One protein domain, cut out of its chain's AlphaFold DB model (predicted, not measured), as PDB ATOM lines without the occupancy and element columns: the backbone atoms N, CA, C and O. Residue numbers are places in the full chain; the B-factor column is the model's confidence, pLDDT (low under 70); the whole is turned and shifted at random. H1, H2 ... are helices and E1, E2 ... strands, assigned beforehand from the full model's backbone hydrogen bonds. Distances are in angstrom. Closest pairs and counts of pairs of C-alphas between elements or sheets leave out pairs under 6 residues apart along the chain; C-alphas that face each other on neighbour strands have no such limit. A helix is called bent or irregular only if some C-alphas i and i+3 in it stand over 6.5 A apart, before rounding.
ATOM      1  N   ARG A  48      28.837  36.978  54.544       82.31
ATOM      2  CA  ARG A  48      29.249  38.157  53.757       82.31
ATOM      3  C   ARG A  48      29.832  37.770  52.399       82.31
ATOM      4  O   ARG A  48      29.520  38.425  51.408       82.31
ATOM      5  N   SER A  49      30.652  36.721  52.363       79.88
ATOM      6  CA  SER A  49      31.228  36.193  51.123       79.88
ATOM      7  C   SER A  49      30.140  35.681  50.181       79.88
ATOM      8  O   SER A  49      30.129  36.025  49.002       79.88
ATOM      9  N   GLU A  50      29.186  34.918  50.706       78.06
ATOM     10  CA  GLU A  50      28.041  34.411  49.951       78.06
ATOM     11  C   GLU A  50      27.201  35.564  49.386       78.06
ATOM     12  O   GLU A  50      26.982  35.649  48.177       78.06
ATOM     13  N   HIS A  51      26.843  36.543  50.223       80.62
ATOM     14  CA  HIS A  51      26.117  37.733  49.776       80.62
ATOM     15  C   HIS A  51      26.862  38.470  48.653       80.62
ATOM     16  O   HIS A  51      26.254  38.895  47.667       80.62
ATOM     17  N   GLN A  52      28.182  38.628  48.779       84.94
ATOM     18  CA  GLN A  52      29.002  39.266  47.754       84.94
ATOM     19  C   GLN A  52      28.951  38.497  46.427       84.94
ATOM     20  O   GLN A  52      28.831  39.125  45.373       84.94
ATOM     21  N   GLN A  53      28.989  37.163  46.466       82.19
ATOM     22  CA  GLN A  53      28.880  36.316  45.278       82.19
ATOM     23  C   GLN A  53      27.499  36.418  44.618       82.19
ATOM     24  O   GLN A  53      27.429  36.631  43.407       82.19
ATOM     25  N   HIS A  54      26.404  36.394  45.384       81.00
ATOM     26  CA  HIS A  54      25.064  36.659  44.838       81.00
ATOM     27  C   HIS A  54      24.976  38.042  44.183       81.00
ATOM     28  O   HIS A  54      24.441  38.198  43.086       81.00
ATOM     29  N   SER A  55      25.543  39.065  44.827       84.50
ATOM     30  CA  SER A  55      25.602  40.417  44.264       84.50
ATOM     31  C   SER A  55      26.443  40.501  42.989       84.50
ATOM     32  O   SER A  55      26.159  41.340  42.137       84.50
ATOM     33  N   LEU A  56      27.472  39.665  42.821       87.94
ATOM     34  CA  LEU A  56      28.223  39.567  41.567       87.94
ATOM     35  C   LEU A  56      27.362  38.976  40.445       87.94
ATOM     36  O   LEU A  56      27.264  39.599  39.390       87.94
ATOM     37  N   ARG A  57      26.681  37.850  40.694       88.62
ATOM     38  CA  ARG A  57      25.795  37.190  39.713       88.62
ATOM     39  C   ARG A  57      24.658  38.104  39.265       88.62
ATOM     40  O   ARG A  57      24.476  38.325  38.073       88.62
ATOM     41  N   ARG A  58      23.971  38.747  40.218       85.44
ATOM     42  CA  ARG A  58      22.915  39.729  39.916       85.44
ATOM     43  C   ARG A  58      23.412  40.873  39.041       85.44
ATOM     44  O   ARG A  58      22.759  41.223  38.067       85.44
ATOM     45  N   ARG A  59      24.563  41.463  39.381       86.69
ATOM     46  CA  ARG A  59      25.135  42.564  38.590       86.69
ATOM     47  C   ARG A  59      25.518  42.112  37.187       86.69
ATOM     48  O   ARG A  59      25.292  42.871  36.255       86.69
ATOM     49  N   ALA A  60      26.061  40.905  37.038       88.88
ATOM     50  CA  ALA A  60      26.365  40.335  35.731       88.88
ATOM     51  C   ALA A  60      25.094  40.181  34.881       88.88
ATOM     52  O   ALA A  60      25.061  40.667  33.751       88.88
ATOM     53  N   PHE A  61      24.030  39.609  35.455       88.44
ATOM     54  CA  PHE A  61      22.747  39.464  34.770       88.44
ATOM     55  C   PHE A  61      22.126  40.818  34.406       88.44
ATOM     56  O   PHE A  61      21.712  41.013  33.273       88.44
ATOM     57  N   LEU A  62      22.101  41.786  35.328       85.56
ATOM     58  CA  LEU A  62      21.561  43.124  35.051       85.56
ATOM     59  C   LEU A  62      22.382  43.871  33.995       85.56
ATOM     60  O   LEU A  62      21.812  44.542  33.142       85.56
ATOM     61  N   ALA A  63      23.712  43.752  34.022       86.06
ATOM     62  CA  ALA A  63      24.568  44.337  32.994       86.06
ATOM     63  C   ALA A  63      24.288  43.721  31.618       86.06
ATOM     64  O   ALA A  63      24.250  44.437  30.623       86.06
ATOM     65  N   TRP A  64      24.065  42.408  31.556       88.12
ATOM     66  CA  TRP A  64      23.606  41.745  30.342       88.12
ATOM     67  C   TRP A  64      22.221  42.242  29.909       88.12
ATOM     68  O   TRP A  64      22.107  42.756  28.802       88.12
ATOM     69  N   ALA A  65      21.218  42.221  30.787       82.56
ATOM     70  CA  ALA A  65      19.857  42.654  30.466       82.56
ATOM     71  C   ALA A  65      19.817  44.105  29.950       82.56
ATOM     72  O   ALA A  65      19.145  44.401  28.966       82.56
ATOM     73  N   ASN A  66      20.606  44.995  30.563       79.00
ATOM     74  CA  ASN A  66      20.736  46.383  30.128       79.00
ATOM     75  C   ASN A  66      21.425  46.515  28.759       79.00
ATOM     76  O   ASN A  66      21.008  47.343  27.956       79.00
ATOM     77  N   ARG A  67      22.474  45.724  28.480       77.94
ATOM     78  CA  ARG A  67      23.202  45.765  27.193       77.94
ATOM     79  C   ARG A  67      22.387  45.211  26.035       77.94
ATOM     80  O   ARG A  67      22.428  45.780  24.954       77.94
ATOM     81  N   HIS A  68      21.659  44.125  26.267       71.38
ATOM     82  CA  HIS A  68      20.789  43.527  25.256       71.38
ATOM     83  C   HIS A  68      19.455  44.272  25.120       71.38
ATOM     84  O   HIS A  68      18.601  43.826  24.363       71.38
ATOM     85  N   ALA A  69      19.306  45.403  25.831       55.34
ATOM     86  CA  ALA A  69      18.336  46.470  25.609       55.34
ATOM     87  C   ALA A  69      16.975  45.986  25.092       55.34
ATOM     88  O   ALA A  69      16.451  46.526  24.123       55.34
ATOM     89  N   MET A  70      16.387  44.987  25.764       52.16
ATOM     90  CA  MET A  70      15.040  44.551  25.419       52.16
ATOM     91  C   MET A  70      13.999  45.636  25.720       52.16
ATOM     92  O   MET A  70      13.042  45.663  24.977       52.16
ATOM     93  N   ILE A  71      14.176  46.573  26.676       46.06
ATOM     94  CA  ILE A  71      13.449  47.868  26.696       46.06
ATOM     95  C   ILE A  71      14.181  48.914  27.584       46.06
ATOM     96  O   ILE A  71      14.300  48.687  28.795       46.06
ATOM     97  N   PRO A  72      14.549  50.114  27.085       41.78
ATOM     98  CA  PRO A  72      14.721  51.287  27.943       41.78
ATOM     99  C   PRO A  72      13.345  51.715  28.482       41.78
ATOM    100  O   PRO A  72      12.553  52.319  27.767       41.78
ATOM    101  N   GLY A  73      13.022  51.337  29.725       46.75
ATOM    102  CA  GLY A  73      11.783  51.752  30.406       46.75
ATOM    103  C   GLY A  73      10.728  50.673  30.694       46.75
ATOM    104  O   GLY A  73       9.805  50.974  31.440       46.75
ATOM    105  N   ALA A  74      10.859  49.429  30.206       50.66
ATOM    106  CA  ALA A  74       9.934  48.327  30.555       50.66
ATOM    107  C   ALA A  74      10.601  47.139  31.259       50.66
ATOM    108  O   ALA A  74      10.034  46.055  31.358       50.66
ATOM    109  N   THR A  75      11.813  47.352  31.772       56.69
ATOM    110  CA  THR A  75      12.418  46.420  32.717       56.69
ATOM    111  C   THR A  75      11.928  46.778  34.115       56.69
ATOM    112  O   THR A  75      12.509  47.632  34.787       56.69
ATOM    113  N   VAL A  76      10.840  46.152  34.560       60.03
ATOM    114  CA  VAL A  76      10.369  46.297  35.939       60.03
ATOM    115  C   VAL A  76      11.037  45.198  36.757       60.03
ATOM    116  O   VAL A  76      10.680  44.020  36.668       60.03
ATOM    117  N   ALA A  77      12.045  45.561  37.552       60.75
ATOM    118  CA  ALA A  77      12.558  44.671  38.589       60.75
ATOM    119  C   ALA A  77      11.431  44.441  39.606       60.75
ATOM    120  O   ALA A  77      11.172  45.279  40.466       60.75
ATOM    121  N   LEU A  78      10.716  43.326  39.462       64.88
ATOM    122  CA  LEU A  78       9.474  43.082  40.193       64.88
ATOM    123  C   LEU A  78       9.744  42.708  41.650       64.88
ATOM    124  O   LEU A  78       8.968  43.025  42.549       64.88
ATOM    125  N   ARG A  79      10.842  41.984  41.880       71.00
ATOM    126  CA  ARG A  79      11.229  41.518  43.207       71.00
ATOM    127  C   ARG A  79      12.720  41.248  43.252       71.00
ATOM    128  O   ARG A  79      13.232  40.439  42.483       71.00
ATOM    129  N   GLN A  80      13.399  41.868  44.205       73.62
ATOM    130  CA  GLN A  80      14.781  41.553  44.531       73.62
ATOM    131  C   GLN A  80      14.848  41.124  45.992       73.62
ATOM    132  O   GLN A  80      14.512  41.890  46.894       73.62
ATOM    133  N   THR A  81      15.272  39.887  46.230       75.50
ATOM    134  CA  THR A  81      15.594  39.396  47.570       75.50
ATOM    135  C   THR A  81      17.111  39.319  47.735       75.50
ATOM    136  O   THR A  81      17.894  39.658  46.842       75.50
ATOM    137  N   ARG A  82      17.563  38.888  48.918       70.31
ATOM    138  CA  ARG A  82      18.994  38.670  49.169       70.31
ATOM    139  C   ARG A  82      19.582  37.558  48.303       70.31
ATOM    140  O   ARG A  82      20.777  37.629  48.018       70.31
ATOM    141  N   ILE A  83      18.767  36.601  47.871       74.88
ATOM    142  CA  ILE A  83      19.203  35.383  47.179       74.88
ATOM    143  C   ILE A  83      18.733  35.327  45.725       74.88
ATOM    144  O   ILE A  83      19.489  34.852  44.880       74.88
ATOM    145  N   ASP A  84      17.586  35.945  45.426       81.94
ATOM    146  CA  ASP A  84      16.914  35.838  44.134       81.94
ATOM    147  C   ASP A  84      16.538  37.203  43.560       81.94
ATOM    148  O   ASP A  84      16.429  38.215  44.263       81.94
ATOM    149  N   MET A  85      16.299  37.223  42.257       87.44
ATOM    150  CA  MET A  85      15.863  38.389  41.511       87.44
ATOM    151  C   MET A  85      14.871  37.962  40.435       87.44
ATOM    152  O   MET A  85      15.124  37.016  39.698       87.44
ATOM    153  N   VAL A  86      13.758  38.683  40.335       86.25
ATOM    154  CA  VAL A  86      12.787  38.532  39.253       86.25
ATOM    155  C   VAL A  86      12.792  39.790  38.405       86.25
ATOM    156  O   VAL A  86      12.498  40.884  38.897       86.25
ATOM    157  N   LEU A  87      13.101  39.613  37.129       84.62
ATOM    158  CA  LEU A  87      12.992  40.625  36.092       84.62
ATOM    159  C   LEU A  87      11.741  40.331  35.265       84.62
ATOM    160  O   LEU A  87      11.580  39.202  34.809       84.62
ATOM    161  N   ARG A  88      10.874  41.321  35.050       80.12
ATOM    162  CA  ARG A  88       9.828  41.222  34.029       80.12
ATOM    163  C   ARG A  88      10.087  42.217  32.916       80.12
ATOM    164  O   ARG A  88      10.546  43.333  33.157       80.12
ATOM    165  N   VAL A  89       9.800  41.751  31.717       78.44
ATOM    166  CA  VAL A  89       9.894  42.462  30.454       78.44
ATOM    167  C   VAL A  89       8.498  42.380  29.861       78.44
ATOM    168  O   VAL A  89       7.969  41.281  29.761       78.44
ATOM    169  N   ASP A  90       7.871  43.511  29.540       73.69
ATOM    170  CA  ASP A  90       6.472  43.514  29.084       73.69
ATOM    171  C   ASP A  90       6.330  43.313  27.568       73.69
ATOM    172  O   ASP A  90       5.274  42.902  27.086       73.69
ATOM    173  N   ARG A  91       7.384  43.604  26.795       72.38
ATOM    174  CA  ARG A  91       7.388  43.524  25.328       72.38
ATOM    175  C   ARG A  91       8.727  42.983  24.805       72.38
ATOM    176  O   ARG A  91       9.664  43.763  24.669       72.38
ATOM    177  N   PRO A  92       8.830  41.680  24.496       70.38
ATOM    178  CA  PRO A  92       7.811  40.642  24.668       70.38
ATOM    179  C   PRO A  92       7.592  40.291  26.151       70.38
ATOM    180  O   PRO A  92       8.519  40.451  26.948       70.38
ATOM    181  N   PRO A  93       6.392  39.811  26.535       79.69
ATOM    182  CA  PRO A  93       6.071  39.497  27.920       79.69
ATOM    183  C   PRO A  93       6.838  38.256  28.394       79.69
ATOM    184  O   PRO A  93       6.500  37.114  28.074       79.69
ATOM    185  N   VAL A  94       7.906  38.497  29.150       83.50
ATOM    186  CA  VAL A  94       8.876  37.497  29.608       83.50
ATOM    187  C   VAL A  94       9.246  37.785  31.057       83.50
ATOM    188  O   VAL A  94       9.450  38.933  31.454       83.50
ATOM    189  N   ALA A  95       9.367  36.736  31.863       86.50
ATOM    190  CA  ALA A  95       9.881  36.817  33.217       86.50
ATOM    191  C   ALA A  95      11.171  36.008  33.348       86.50
ATOM    192  O   ALA A  95      11.213  34.828  33.011       86.50
ATOM    193  N   PHE A  96      12.204  36.638  33.893       88.69
ATOM    194  CA  PHE A  96      13.453  35.992  34.264       88.69
ATOM    195  C   PHE A  96      13.512  35.877  35.782       88.69
ATOM    196  O   PHE A  96      13.448  36.884  36.485       88.69
ATOM    197  N   PHE A  97      13.659  34.665  36.292       90.12
ATOM    198  CA  PHE A  97      14.010  34.407  37.680       90.12
ATOM    199  C   PHE A  97      15.487  34.029  37.743       90.12
ATOM    200  O   PHE A  97      15.927  33.132  37.032       90.12
ATOM    201  N   VAL A  98      16.252  34.713  38.585       89.56
ATOM    202  CA  VAL A  98      17.698  34.539  38.726       89.56
ATOM    203  C   VAL A  98      18.010  34.284  40.191       89.56
ATOM    204  O   VAL A  98      17.709  35.129  41.034       89.56
ATOM    205  N   SER A  99      18.640  33.153  40.487       88.44
ATOM    206  CA  SER A  99      19.059  32.758  41.834       88.44
ATOM    207  C   SER A  99      20.577  32.553  41.913       88.44
ATOM    208  O   SER A  99      21.333  32.909  41.003       88.44
ATOM    209  N   ALA A 100      21.045  31.978  43.025       84.06
ATOM    210  CA  ALA A 100      22.433  31.547  43.170       84.06
ATOM    211  C   ALA A 100      22.853  30.486  42.150       84.06
ATOM    212  O   ALA A 100      24.030  30.463  41.792       84.06
ATOM    213  N   THR A 101      21.933  29.601  41.781       88.44
ATOM    214  CA  THR A 101      22.212  28.333  41.098       88.44
ATOM    215  C   THR A 101      21.417  28.172  39.816       88.44
ATOM    216  O   THR A 101      21.673  27.236  39.074       88.44
ATOM    217  N   CYS A 102      20.462  29.060  39.529       91.00
ATOM    218  CA  CYS A 102      19.630  28.915  38.348       91.00
ATOM    219  C   CYS A 102      19.222  30.240  37.705       91.00
ATOM    220  O   CYS A 102      19.165  31.297  38.344       91.00
ATOM    221  N   ILE A 103      18.916  30.151  36.416       92.56
ATOM    222  CA  ILE A 103      18.169  31.135  35.646       92.56
ATOM    223  C   ILE A 103      16.963  30.409  35.060       92.56
ATOM    224  O   ILE A 103      17.108  29.411  34.358       92.56
ATOM    225  N   ARG A 104      15.764  30.908  35.344       91.81
ATOM    226  CA  ARG A 104      14.517  30.416  34.757       91.81
ATOM    227  C   ARG A 104      13.904  31.507  33.906       91.81
ATOM    228  O   ARG A 104      13.824  32.655  34.340       91.81
ATOM    229  N   VAL A 105      13.461  31.140  32.716       90.69
ATOM    230  CA  VAL A 105      12.852  32.045  31.745       90.69
ATOM    231  C   VAL A 105      11.441  31.569  31.489       90.69
ATOM    232  O   VAL A 105      11.241  30.415  31.129       90.69
ATOM    233  N   SER A 106      10.464  32.440  31.698       89.00
ATOM    234  CA  SER A 106       9.055  32.153  31.456       89.00
ATOM    235  C   SER A 106       8.508  33.129  30.433       89.00
ATOM    236  O   SER A 106       8.579  34.338  30.650       89.00
ATOM    237  N   THR A 107       7.960  32.620  29.336       85.25
ATOM    238  CA  THR A 107       7.322  33.435  28.299       85.25
ATOM    239  C   THR A 107       5.809  33.390  28.449       85.25
ATOM    240  O   THR A 107       5.226  32.385  28.875       85.25
ATOM    241  N   PHE A 108       5.163  34.499  28.106       80.81
ATOM    242  CA  PHE A 108       3.714  34.611  28.113       80.81
ATOM    243  C   PHE A 108       3.220  35.003  26.718       80.81
ATOM    244  O   PHE A 108       3.885  35.738  25.997       80.81
ATOM    245  N   ARG A 109       2.028  34.554  26.329       76.62
ATOM    246  CA  ARG A 109       1.327  35.023  25.124       76.62
ATOM    247  C   ARG A 109      -0.127  35.281  25.489       76.62
ATOM    248  O   ARG A 109      -0.777  34.418  26.074       76.62
ATOM    249  N   ALA A 110      -0.616  36.490  25.210       77.12
ATOM    250  CA  ALA A 110      -1.976  36.925  25.558       77.12
ATOM    251  C   ALA A 110      -2.364  36.650  27.034       77.12
ATOM    252  O   ALA A 110      -3.468  36.202  27.333       77.12
ATOM    253  N   GLY A 111      -1.427  36.867  27.968       71.25
ATOM    254  CA  GLY A 111      -1.647  36.655  29.405       71.25
ATOM    255  C   GLY A 111      -1.611  35.194  29.873       71.25
ATOM    256  O   GLY A 111      -1.825  34.937  31.056       71.25
ATOM    257  N   ARG A 112      -1.318  34.234  28.987       76.62
ATOM    258  CA  ARG A 112      -1.150  32.813  29.326       76.62
ATOM    259  C   ARG A 112       0.321  32.422  29.301       76.62
ATOM    260  O   ARG A 112       1.081  32.937  28.491       76.62
ATOM    261  N   PHE A 113       0.705  31.517  30.193       79.38
ATOM    262  CA  PHE A 113       2.035  30.912  30.207       79.38
ATOM    263  C   PHE A 113       2.224  30.026  28.966       79.38
ATOM    264  O   PHE A 113       1.328  29.249  28.635       79.38
ATOM    265  N   CYS A 114       3.368  30.155  28.291       76.06
ATOM    266  CA  CYS A 114       3.648  29.430  27.051       76.06
ATOM    267  C   CYS A 114       4.854  28.505  27.160       76.06
ATOM    268  O   CYS A 114       4.762  27.348  26.766       76.06
ATOM    269  N   GLU A 115       5.968  28.993  27.700       78.69
ATOM    270  CA  GLU A 115       7.212  28.229  27.726       78.69
ATOM    271  C   GLU A 115       8.012  28.531  28.993       78.69
ATOM    272  O   GLU A 115       8.080  29.680  29.442       78.69
ATOM    273  N   LEU A 116       8.625  27.491  29.565       85.50
ATOM    274  CA  LEU A 116       9.590  27.593  30.656       85.50
ATOM    275  C   LEU A 116      10.898  26.951  30.215       85.50
ATOM    276  O   LEU A 116      10.937  25.753  29.944       85.50
ATOM    277  N   ARG A 117      11.977  27.733  30.244       91.62
ATOM    278  CA  ARG A 117      13.340  27.221  30.106       91.62
ATOM    279  C   ARG A 117      14.107  27.414  31.403       91.62
ATOM    280  O   ARG A 117      13.977  28.451  32.056       91.62
ATOM    281  N   VAL A 118      14.888  26.410  31.786       92.50
ATOM    282  CA  VAL A 118      15.644  26.390  33.041       92.50
ATOM    283  C   VAL A 118      17.105  26.091  32.742       92.50
ATOM    284  O   VAL A 118      17.415  25.134  32.043       92.50
ATOM    285  N   PHE A 119      17.981  26.919  33.300       93.31
ATOM    286  CA  PHE A 119      19.421  26.718  33.365       93.31
ATOM    287  C   PHE A 119      19.755  26.592  34.843       93.31
ATOM    288  O   PHE A 119      19.478  27.520  35.603       93.31
ATOM    289  N   GLU A 120      20.263  25.449  35.276       93.25
ATOM    290  CA  GLU A 120      20.461  25.142  36.689       93.25
ATOM    291  C   GLU A 120      21.760  24.371  36.875       93.25
ATOM    292  O   GLU A 120      22.133  23.571  36.026       93.25
ATOM    293  N   SER A 121      22.432  24.655  37.984       92.00
ATOM    294  CA  SER A 121      23.623  23.954  38.451       92.00
ATOM    295  C   SER A 121      23.375  23.422  39.859       92.00
ATOM    296  O   SER A 121      22.747  24.127  40.656       92.00
ATOM    297  N   ASP A 122      23.954  22.278  40.205       91.75
ATOM    298  CA  ASP A 122      23.960  21.714  41.557       91.75
ATOM    299  C   ASP A 122      25.382  21.761  42.150       91.75
ATOM    300  O   ASP A 122      26.167  20.813  42.031       91.75
ATOM    301  N   PRO A 123      25.792  22.909  42.726       91.56
ATOM    302  CA  PRO A 123      27.172  23.115  43.122       91.56
ATOM    303  C   PRO A 123      27.531  22.332  44.389       91.56
ATOM    304  O   PRO A 123      27.070  22.650  45.490       91.56
ATOM    305  N   ARG A 124      28.502  21.426  44.279       91.69
ATOM    306  CA  ARG A 124      29.123  20.747  45.422       91.69
ATOM    307  C   ARG A 124      30.534  21.259  45.671       91.69
ATOM    308  O   ARG A 124      31.340  21.432  44.762       91.69
ATOM    309  N   LYS A 125      30.865  21.492  46.943       91.25
ATOM    310  CA  LYS A 125      32.215  21.902  47.355       91.25
ATOM    311  C   LYS A 125      33.159  20.695  47.383       91.25
ATOM    312  O   LYS A 125      32.849  19.692  48.019       91.25
ATOM    313  N   VAL A 126      34.332  20.830  46.769       91.12
ATOM    314  CA  VAL A 126      35.397  19.812  46.728       91.12
ATOM    315  C   VAL A 126      36.752  20.415  47.112       91.12
ATOM    316  O   VAL A 126      36.887  21.630  47.290       91.12
ATOM    317  N   ALA A 127      37.781  19.576  47.245       90.75
ATOM    318  CA  ALA A 127      39.147  20.061  47.411       90.75
ATOM    319  C   ALA A 127      39.543  20.934  46.204       90.75
ATOM    320  O   ALA A 127      39.451  20.505  45.058       90.75
ATOM    321  N   GLY A 128      39.959  22.173  46.468       90.00
ATOM    322  CA  GLY A 128      40.375  23.120  45.429       90.00
ATOM    323  C   GLY A 128      39.254  23.932  44.769       90.00
ATOM    324  O   GLY A 128      39.576  24.840  44.004       90.00
ATOM    325  N   GLY A 129      37.970  23.691  45.074       93.00
ATOM    326  CA  GLY A 129      36.890  24.476  44.470       93.00
ATOM    327  C   GLY A 129      35.488  23.878  44.585       93.00
ATOM    328  O   GLY A 129      35.075  23.393  45.639       93.00
ATOM    329  N   TYR A 130      34.749  23.965  43.485       92.12
ATOM    330  CA  TYR A 130      33.363  23.547  43.326       92.12
ATOM    331  C   TYR A 130      33.200  22.752  42.036       92.12
ATOM    332  O   TYR A 130      33.828  23.075  41.033       92.12
ATOM    333  N   VAL A 131      32.340  21.747  42.058       92.69
ATOM    334  CA  VAL A 131      31.912  20.979  40.882       92.69
ATOM    335  C   VAL A 131      30.406  21.123  40.731       92.69
ATOM    336  O   VAL A 131      29.732  21.450  41.708       92.69
ATOM    337  N   ASP A 132      29.895  20.914  39.525       91.38
ATOM    338  CA  ASP A 132      28.460  20.804  39.274       91.38
ATOM    339  C   ASP A 132      28.091  19.319  39.200       91.38
ATOM    340  O   ASP A 132      28.568  18.620  38.310       91.38
ATOM    341  N   ASP A 133      27.303  18.832  40.160       87.56
ATOM    342  CA  ASP A 133      26.823  17.443  40.171       87.56
ATOM    343  C   ASP A 133      25.548  17.270  39.317       87.56
ATOM    344  O   ASP A 133      25.137  16.143  39.038       87.56
ATOM    345  N   GLY A 134      24.914  18.372  38.897       79.25
ATOM    346  CA  GLY A 134      23.690  18.358  38.091       79.25
ATOM    347  C   GLY A 134      23.940  17.972  36.634       79.25
ATOM    348  O   GLY A 134      23.033  17.509  35.940       79.25
ATOM    349  N   LEU A 135      25.183  18.118  36.180       68.94
ATOM    350  CA  LEU A 135      25.653  17.648  34.888       68.94
ATOM    351  C   LEU A 135      26.560  16.437  35.120       68.94
ATOM    352  O   LEU A 135      27.393  16.436  36.022       68.94
ATOM    353  N   LEU A 136      26.420  15.404  34.288       68.25
ATOM    354  CA  LEU A 136      27.346  14.270  34.218       68.25
ATOM    355  C   LEU A 136      28.295  14.491  33.033       68.25
ATOM    356  O   LEU A 136      28.097  13.886  31.976       68.25
ATOM    357  N   PRO A 137      29.287  15.395  33.132       68.12
ATOM    358  CA  PRO A 137      30.263  15.537  32.073       68.12
ATOM    359  C   PRO A 137      31.150  14.291  32.024       68.12
ATOM    360  O   PRO A 137      31.418  13.648  33.039       68.12
ATOM    361  N   GLU A 138      31.697  14.002  30.845       77.62
ATOM    362  CA  GLU A 138      32.738  12.979  30.684       77.62
ATOM    363  C   GLU A 138      33.973  13.276  31.560       77.62
ATOM    364  O   GLU A 138      34.724  12.371  31.913       77.62
ATOM    365  N   HIS A 139      34.185  14.552  31.907       77.62
ATOM    366  CA  HIS A 139      35.319  15.042  32.685       77.62
ATOM    367  C   HIS A 139      34.837  15.988  33.788       77.62
ATOM    368  O   HIS A 139      34.128  16.957  33.520       77.62
ATOM    369  N   VAL A 140      35.266  15.752  35.031       84.44
ATOM    370  CA  VAL A 140      34.912  16.614  36.169       84.44
ATOM    371  C   VAL A 140      35.667  17.941  36.078       84.44
ATOM    372  O   VAL A 140      36.893  17.979  36.189       84.44
ATOM    373  N   VAL A 141      34.932  19.044  35.923       89.50
ATOM    374  CA  VAL A 141      35.491  20.403  35.929       89.50
ATOM    375  C   VAL A 141      35.420  20.980  37.342       89.50
ATOM    376  O   VAL A 141      34.342  21.133  37.911       89.50
ATOM    377  N   VAL A 142      36.578  21.328  37.910       93.25
ATOM    378  CA  VAL A 142      36.658  21.987  39.222       93.25
ATOM    379  C   VAL A 142      36.776  23.500  39.042       93.25
ATOM    380  O   VAL A 142      37.792  24.030  38.591       93.25
ATOM    381  N   TYR A 143      35.737  24.214  39.450       92.81
ATOM    382  CA  TYR A 143      35.665  25.667  39.463       92.81
ATOM    383  C   TYR A 143      36.235  26.237  40.756       92.81
ATOM    384  O   TYR A 143      35.805  25.892  41.850       92.81
ATOM    385  N   HIS A 144      37.150  27.196  40.646       91.88
ATOM    386  CA  HIS A 144      37.773  27.827  41.815       91.88
ATOM    387  C   HIS A 144      36.764  28.495  42.777       91.88
ATOM    388  O   HIS A 144      36.987  28.555  43.986       91.88
ATOM    389  N   ASP A 145      35.644  29.008  42.261       90.50
ATOM    390  CA  ASP A 145      34.593  29.633  43.064       90.50
ATOM    391  C   ASP A 145      33.202  29.452  42.435       90.50
ATOM    392  O   ASP A 145      33.060  29.174  41.243       90.50
ATOM    393  N   LEU A 146      32.161  29.653  43.249       89.69
ATOM    394  CA  LEU A 146      30.767  29.519  42.821       89.69
ATOM    395  C   LEU A 146      30.343  30.551  41.762       89.69
ATOM    396  O   LEU A 146      29.310  30.376  41.126       89.69
ATOM    397  N   TYR A 147      31.041  31.685  41.623       90.75
ATOM    398  CA  TYR A 147      30.711  32.638  40.561       90.75
ATOM    399  C   TYR A 147      31.163  32.099  39.206       90.75
ATOM    400  O   TYR A 147      30.389  32.175  38.259       90.75
ATOM    401  N   ARG A 148      32.362  31.510  39.127       92.56
ATOM    402  CA  ARG A 148      32.841  30.834  37.916       92.56
ATOM    403  C   ARG A 148      31.944  29.666  37.530       92.56
ATOM    404  O   ARG A 148      31.546  29.616  36.376       92.56
ATOM    405  N   LEU A 149      31.591  28.802  38.481       92.88
ATOM    406  CA  LEU A 149      30.666  27.692  38.224       92.88
ATOM    407  C   LEU A 149      29.351  28.212  37.636       92.88
ATOM    408  O   LEU A 149      28.990  27.861  36.521       92.88
ATOM    409  N   TRP A 150      28.696  29.150  38.325       93.81
ATOM    410  CA  TRP A 150      27.453  29.751  37.832       93.81
ATOM    411  C   TRP A 150      27.622  30.425  36.464       93.81
ATOM    412  O   TRP A 150      26.741  30.345  35.614       93.81
ATOM    413  N   TRP A 151      28.750  31.097  36.227       94.50
ATOM    414  CA  TRP A 151      29.013  31.739  34.944       94.50
ATOM    415  C   TRP A 151      29.050  30.720  33.804       94.50
ATOM    416  O   TRP A 151      28.415  30.949  32.779       94.50
ATOM    417  N   TYR A 152      29.779  29.618  33.972       93.62
ATOM    418  CA  TYR A 152      29.991  28.642  32.903       93.62
ATOM    419  C   TYR A 152      28.836  27.658  32.729       93.62
ATOM    420  O   TYR A 152      28.525  27.341  31.588       93.62
ATOM    421  N   GLU A 153      28.187  27.233  33.812       93.88
ATOM    422  CA  GLU A 153      27.141  26.198  33.758       93.88
ATOM    423  C   GLU A 153      25.729  26.776  33.639       93.88
ATOM    424  O   GLU A 153      24.827  26.144  33.098       93.88
ATOM    425  N   VAL A 154      25.519  28.013  34.097       94.31
ATOM    426  CA  VAL A 154      24.186  28.631  34.096       94.31
ATOM    427  C   VAL A 154      24.131  29.796  33.123       94.31
ATOM    428  O   VAL A 154      23.306  29.823  32.212       94.31
ATOM    429  N   PHE A 155      25.008  30.784  33.298       94.75
ATOM    430  CA  PHE A 155      24.863  32.056  32.600       94.75
ATOM    431  C   PHE A 155      25.315  32.012  31.142       94.75
ATOM    432  O   PHE A 155      24.601  32.507  30.277       94.75
ATOM    433  N   ALA A 156      26.460  31.405  30.837       94.19
ATOM    434  CA  ALA A 156      26.942  31.297  29.466       94.19
ATOM    435  C   ALA A 156      26.020  30.430  28.581       94.19
ATOM    436  O   ALA A 156      25.710  30.870  27.472       94.19
ATOM    437  N   PRO A 157      25.503  29.266  29.036       93.56
ATOM    438  CA  PRO A 157      24.502  28.505  28.292       93.56
ATOM    439  C   PRO A 157      23.213  29.297  28.080       93.56
ATOM    440  O   PRO A 157      22.677  29.301  26.974       93.56
ATOM    441  N   PHE A 158      22.767  30.037  29.100       93.25
ATOM    442  CA  PHE A 158      21.650  30.967  28.974       93.25
ATOM    443  C   PHE A 158      21.892  32.028  27.890       93.25
ATOM    444  O   PHE A 158      21.014  32.257  27.064       93.25
ATOM    445  N   GLN A 159      23.070  32.661  27.864       92.19
ATOM    446  CA  GLN A 159      23.397  33.678  26.862       92.19
ATOM    447  C   GLN A 159      23.404  33.097  25.444       92.19
ATOM    448  O   GLN A 159      22.808  33.696  24.554       92.19
ATOM    449  N   ARG A 160      24.011  31.917  25.251       91.62
ATOM    450  CA  ARG A 160      24.018  31.223  23.951       91.62
ATOM    451  C   ARG A 160      22.604  30.914  23.485       91.62
ATOM    452  O   ARG A 160      22.223  31.308  22.395       91.62
ATOM    453  N   TRP A 161      21.800  30.291  24.347       90.88
ATOM    454  CA  TRP A 161      20.394  30.028  24.052       90.88
ATOM    455  C   TRP A 161      19.630  31.305  23.680       90.88
ATOM    456  O   TRP A 161      18.857  31.320  22.721       90.88
ATOM    457  N   PHE A 162      19.844  32.383  24.436       86.81
ATOM    458  CA  PHE A 162      19.163  33.645  24.193       86.81
ATOM    459  C   PHE A 162      19.499  34.212  22.809       86.81
ATOM    460  O   PHE A 162      18.604  34.658  22.095       86.81
ATOM    461  N   GLU A 163      20.773  34.191  22.423       85.62
ATOM    462  CA  GLU A 163      21.243  34.682  21.124       85.62
ATOM    463  C   GLU A 163      20.804  33.768  19.970       85.62
ATOM    464  O   GLU A 163      20.389  34.252  18.913       85.62
ATOM    465  N   ASP A 164      20.845  32.453  20.178       83.88
ATOM    466  CA  ASP A 164      20.627  31.474  19.119       83.88
ATOM    467  C   ASP A 164      19.165  31.155  18.849       83.88
ATOM    468  O   ASP A 164      18.799  30.973  17.688       83.88
ATOM    469  N   GLU A 165      18.344  31.056  19.888       78.62
ATOM    470  CA  GLU A 165      16.972  30.563  19.772       78.62
ATOM    471  C   GLU A 165      15.970  31.676  20.064       78.62
ATOM    472  O   GLU A 165      15.080  31.959  19.262       78.62
ATOM    473  N   PHE A 166      16.134  32.357  21.196       77.12
ATOM    474  CA  PHE A 166      15.124  33.282  21.695       77.12
ATOM    475  C   PHE A 166      15.070  34.595  20.903       77.12
ATOM    476  O   PHE A 166      13.998  35.024  20.471       77.12
ATOM    477  N   ALA A 167      16.223  35.222  20.657       73.25
ATOM    478  CA  ALA A 167      16.310  36.450  19.872       73.25
ATOM    479  C   ALA A 167      15.820  36.236  18.431       73.25
ATOM    480  O   ALA A 167      15.114  37.087  17.887       73.25
ATOM    481  N   LYS A 168      16.128  35.072  17.838       74.12
ATOM    482  CA  LYS A 168      15.651  34.704  16.496       74.12
ATOM    483  C   LYS A 168      14.134  34.500  16.470       74.12
ATOM    484  O   LYS A 168      13.483  35.032  15.576       74.12
ATOM    485  N   ALA A 169      13.568  33.816  17.467       71.38
ATOM    486  CA  ALA A 169      12.122  33.594  17.571       71.38
ATOM    487  C   ALA A 169      11.322  34.901  17.740       71.38
ATOM    488  O   ALA A 169      10.230  35.056  17.186       71.38
ATOM    489  N   ILE A 170      11.863  35.877  18.473       69.31
ATOM    490  CA  ILE A 170      11.232  37.199  18.597       69.31
ATOM    491  C   ILE A 170      11.314  37.970  17.280       69.31
ATOM    492  O   ILE A 170      10.319  38.562  16.860       69.31
ATOM    493  N   ALA A 171      12.468  37.939  16.609       68.38
ATOM    494  CA  ALA A 171      12.642  38.604  15.323       68.38
ATOM    495  C   ALA A 171      11.666  38.057  14.266       68.38
ATOM    496  O   ALA A 171      11.007  38.845  13.590       68.38
ATOM    497  N   SER A 172      11.487  36.733  14.183       66.06
ATOM    498  CA  SER A 172      10.540  36.121  13.241       66.06
ATOM    499  C   SER A 172       9.080  36.464  13.551       66.06
ATOM    500  O   SER A 172       8.300  36.675  12.632       66.06
ATOM    501  N   THR A 173       8.712  36.584  14.831       62.94
ATOM    502  CA  THR A 173       7.335  36.934  15.232       62.94
ATOM    503  C   THR A 173       6.968  38.366  14.828       62.94
ATOM    504  O   THR A 173       5.824  38.635  14.482       62.94
ATOM    505  N   SER A 174       7.939  39.286  14.806       58.00
ATOM    506  CA  SER A 174       7.712  40.676  14.379       58.00
ATOM    507  C   SER A 174       7.471  40.849  12.871       58.00
ATOM    508  O   SER A 174       7.008  41.903  12.451       58.00
TER     509      SER A 174
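Overview. This is residues 48 to 174 of the 180 residues of an uncharacterized protein of Paraburkholderia sp (UniProt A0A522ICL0). A twisted wall of five antiparallel strands has H1 and H2b, the far arm of the bent helix H2, over one face and its other face bare; past one end E5 runs on into the small hairpin E6 and E7, which packs on the arm H2a. The 127 printed residues include two named helices and seven named strands, in the order H1 E1 E2 E3 E4 E5 E6 E7 H2. The large sheet, E1 - E2 - E3 - E4 - E5, is a meander, each strand the antiparallel neighbour of the one before. The class is mixed; the whole is compact, with a radius of gyration of the C-alphas of 15.5 A and spans of 49 by 34 by 25 A.

Arrangement. In the sheet of E1, residues 75 to 80, E2, 85 to 90, E3, 93 to 98, E4, 102 to 109, and E5, 112 to 120, pairs within hydrogen-bond range include N 78 and O 86, 3.1 A, N 87 and O 96, N 97 and O 104, and N 105 and O 117, each 2.8 A. H1, residues 48 to 67, is on the sheet over E2 and E3, at a height over the sheet of 9.4 A; its closest C-alphas to E2 are Arg 58 and Met 85, 7.4 A. H2, residues 146 to 173, was assigned as one helix by its hydrogen bonds but is bent, with C-alphas 153 and 156 6.7 A apart; its arms H2a, 146 to 153, and H2b, 156 to 173, stand at a steep tilt of 47 degrees. H2b, irregular with C-alphas 164 and 167 6.6 A apart, lies over E5 on the same face as H1, at a height over the sheet of 10.9 A. H1 touches H2a with residues 53 to 57 alone, closest C-alphas Gln 53 and Tyr 147, 6.3 A. The hairpin of E6, 123 to 126, and E7, 129 to 132, has N 124 and O 131 at 2.9 A; the closest C-alphas of E7 and H2a are Tyr 130 and Leu 146, 6.5 A. Every O i to N i+4 pair is within hydrogen-bond range in H1 and H2a, and 12 of 14 in H2b.

Along the chain. H1 begins at C-alpha 48 (29.249, 38.157, 53.757) and is 28.3 A long; E5 is 24.1 A. H2b, 24.9 A, ends at C-alpha 173 (7.335, 36.934, 15.232).

Size, cuts and confidence. The two C-alphas farthest apart, Ala 127 and Ser 174, are 50.0 A apart. The printed part has no cut; the link from E7 to H2, residues 133 to 145, is long. Residues 69 to 78, 135 to 137 and 170 to 174 have pLDDT under 70.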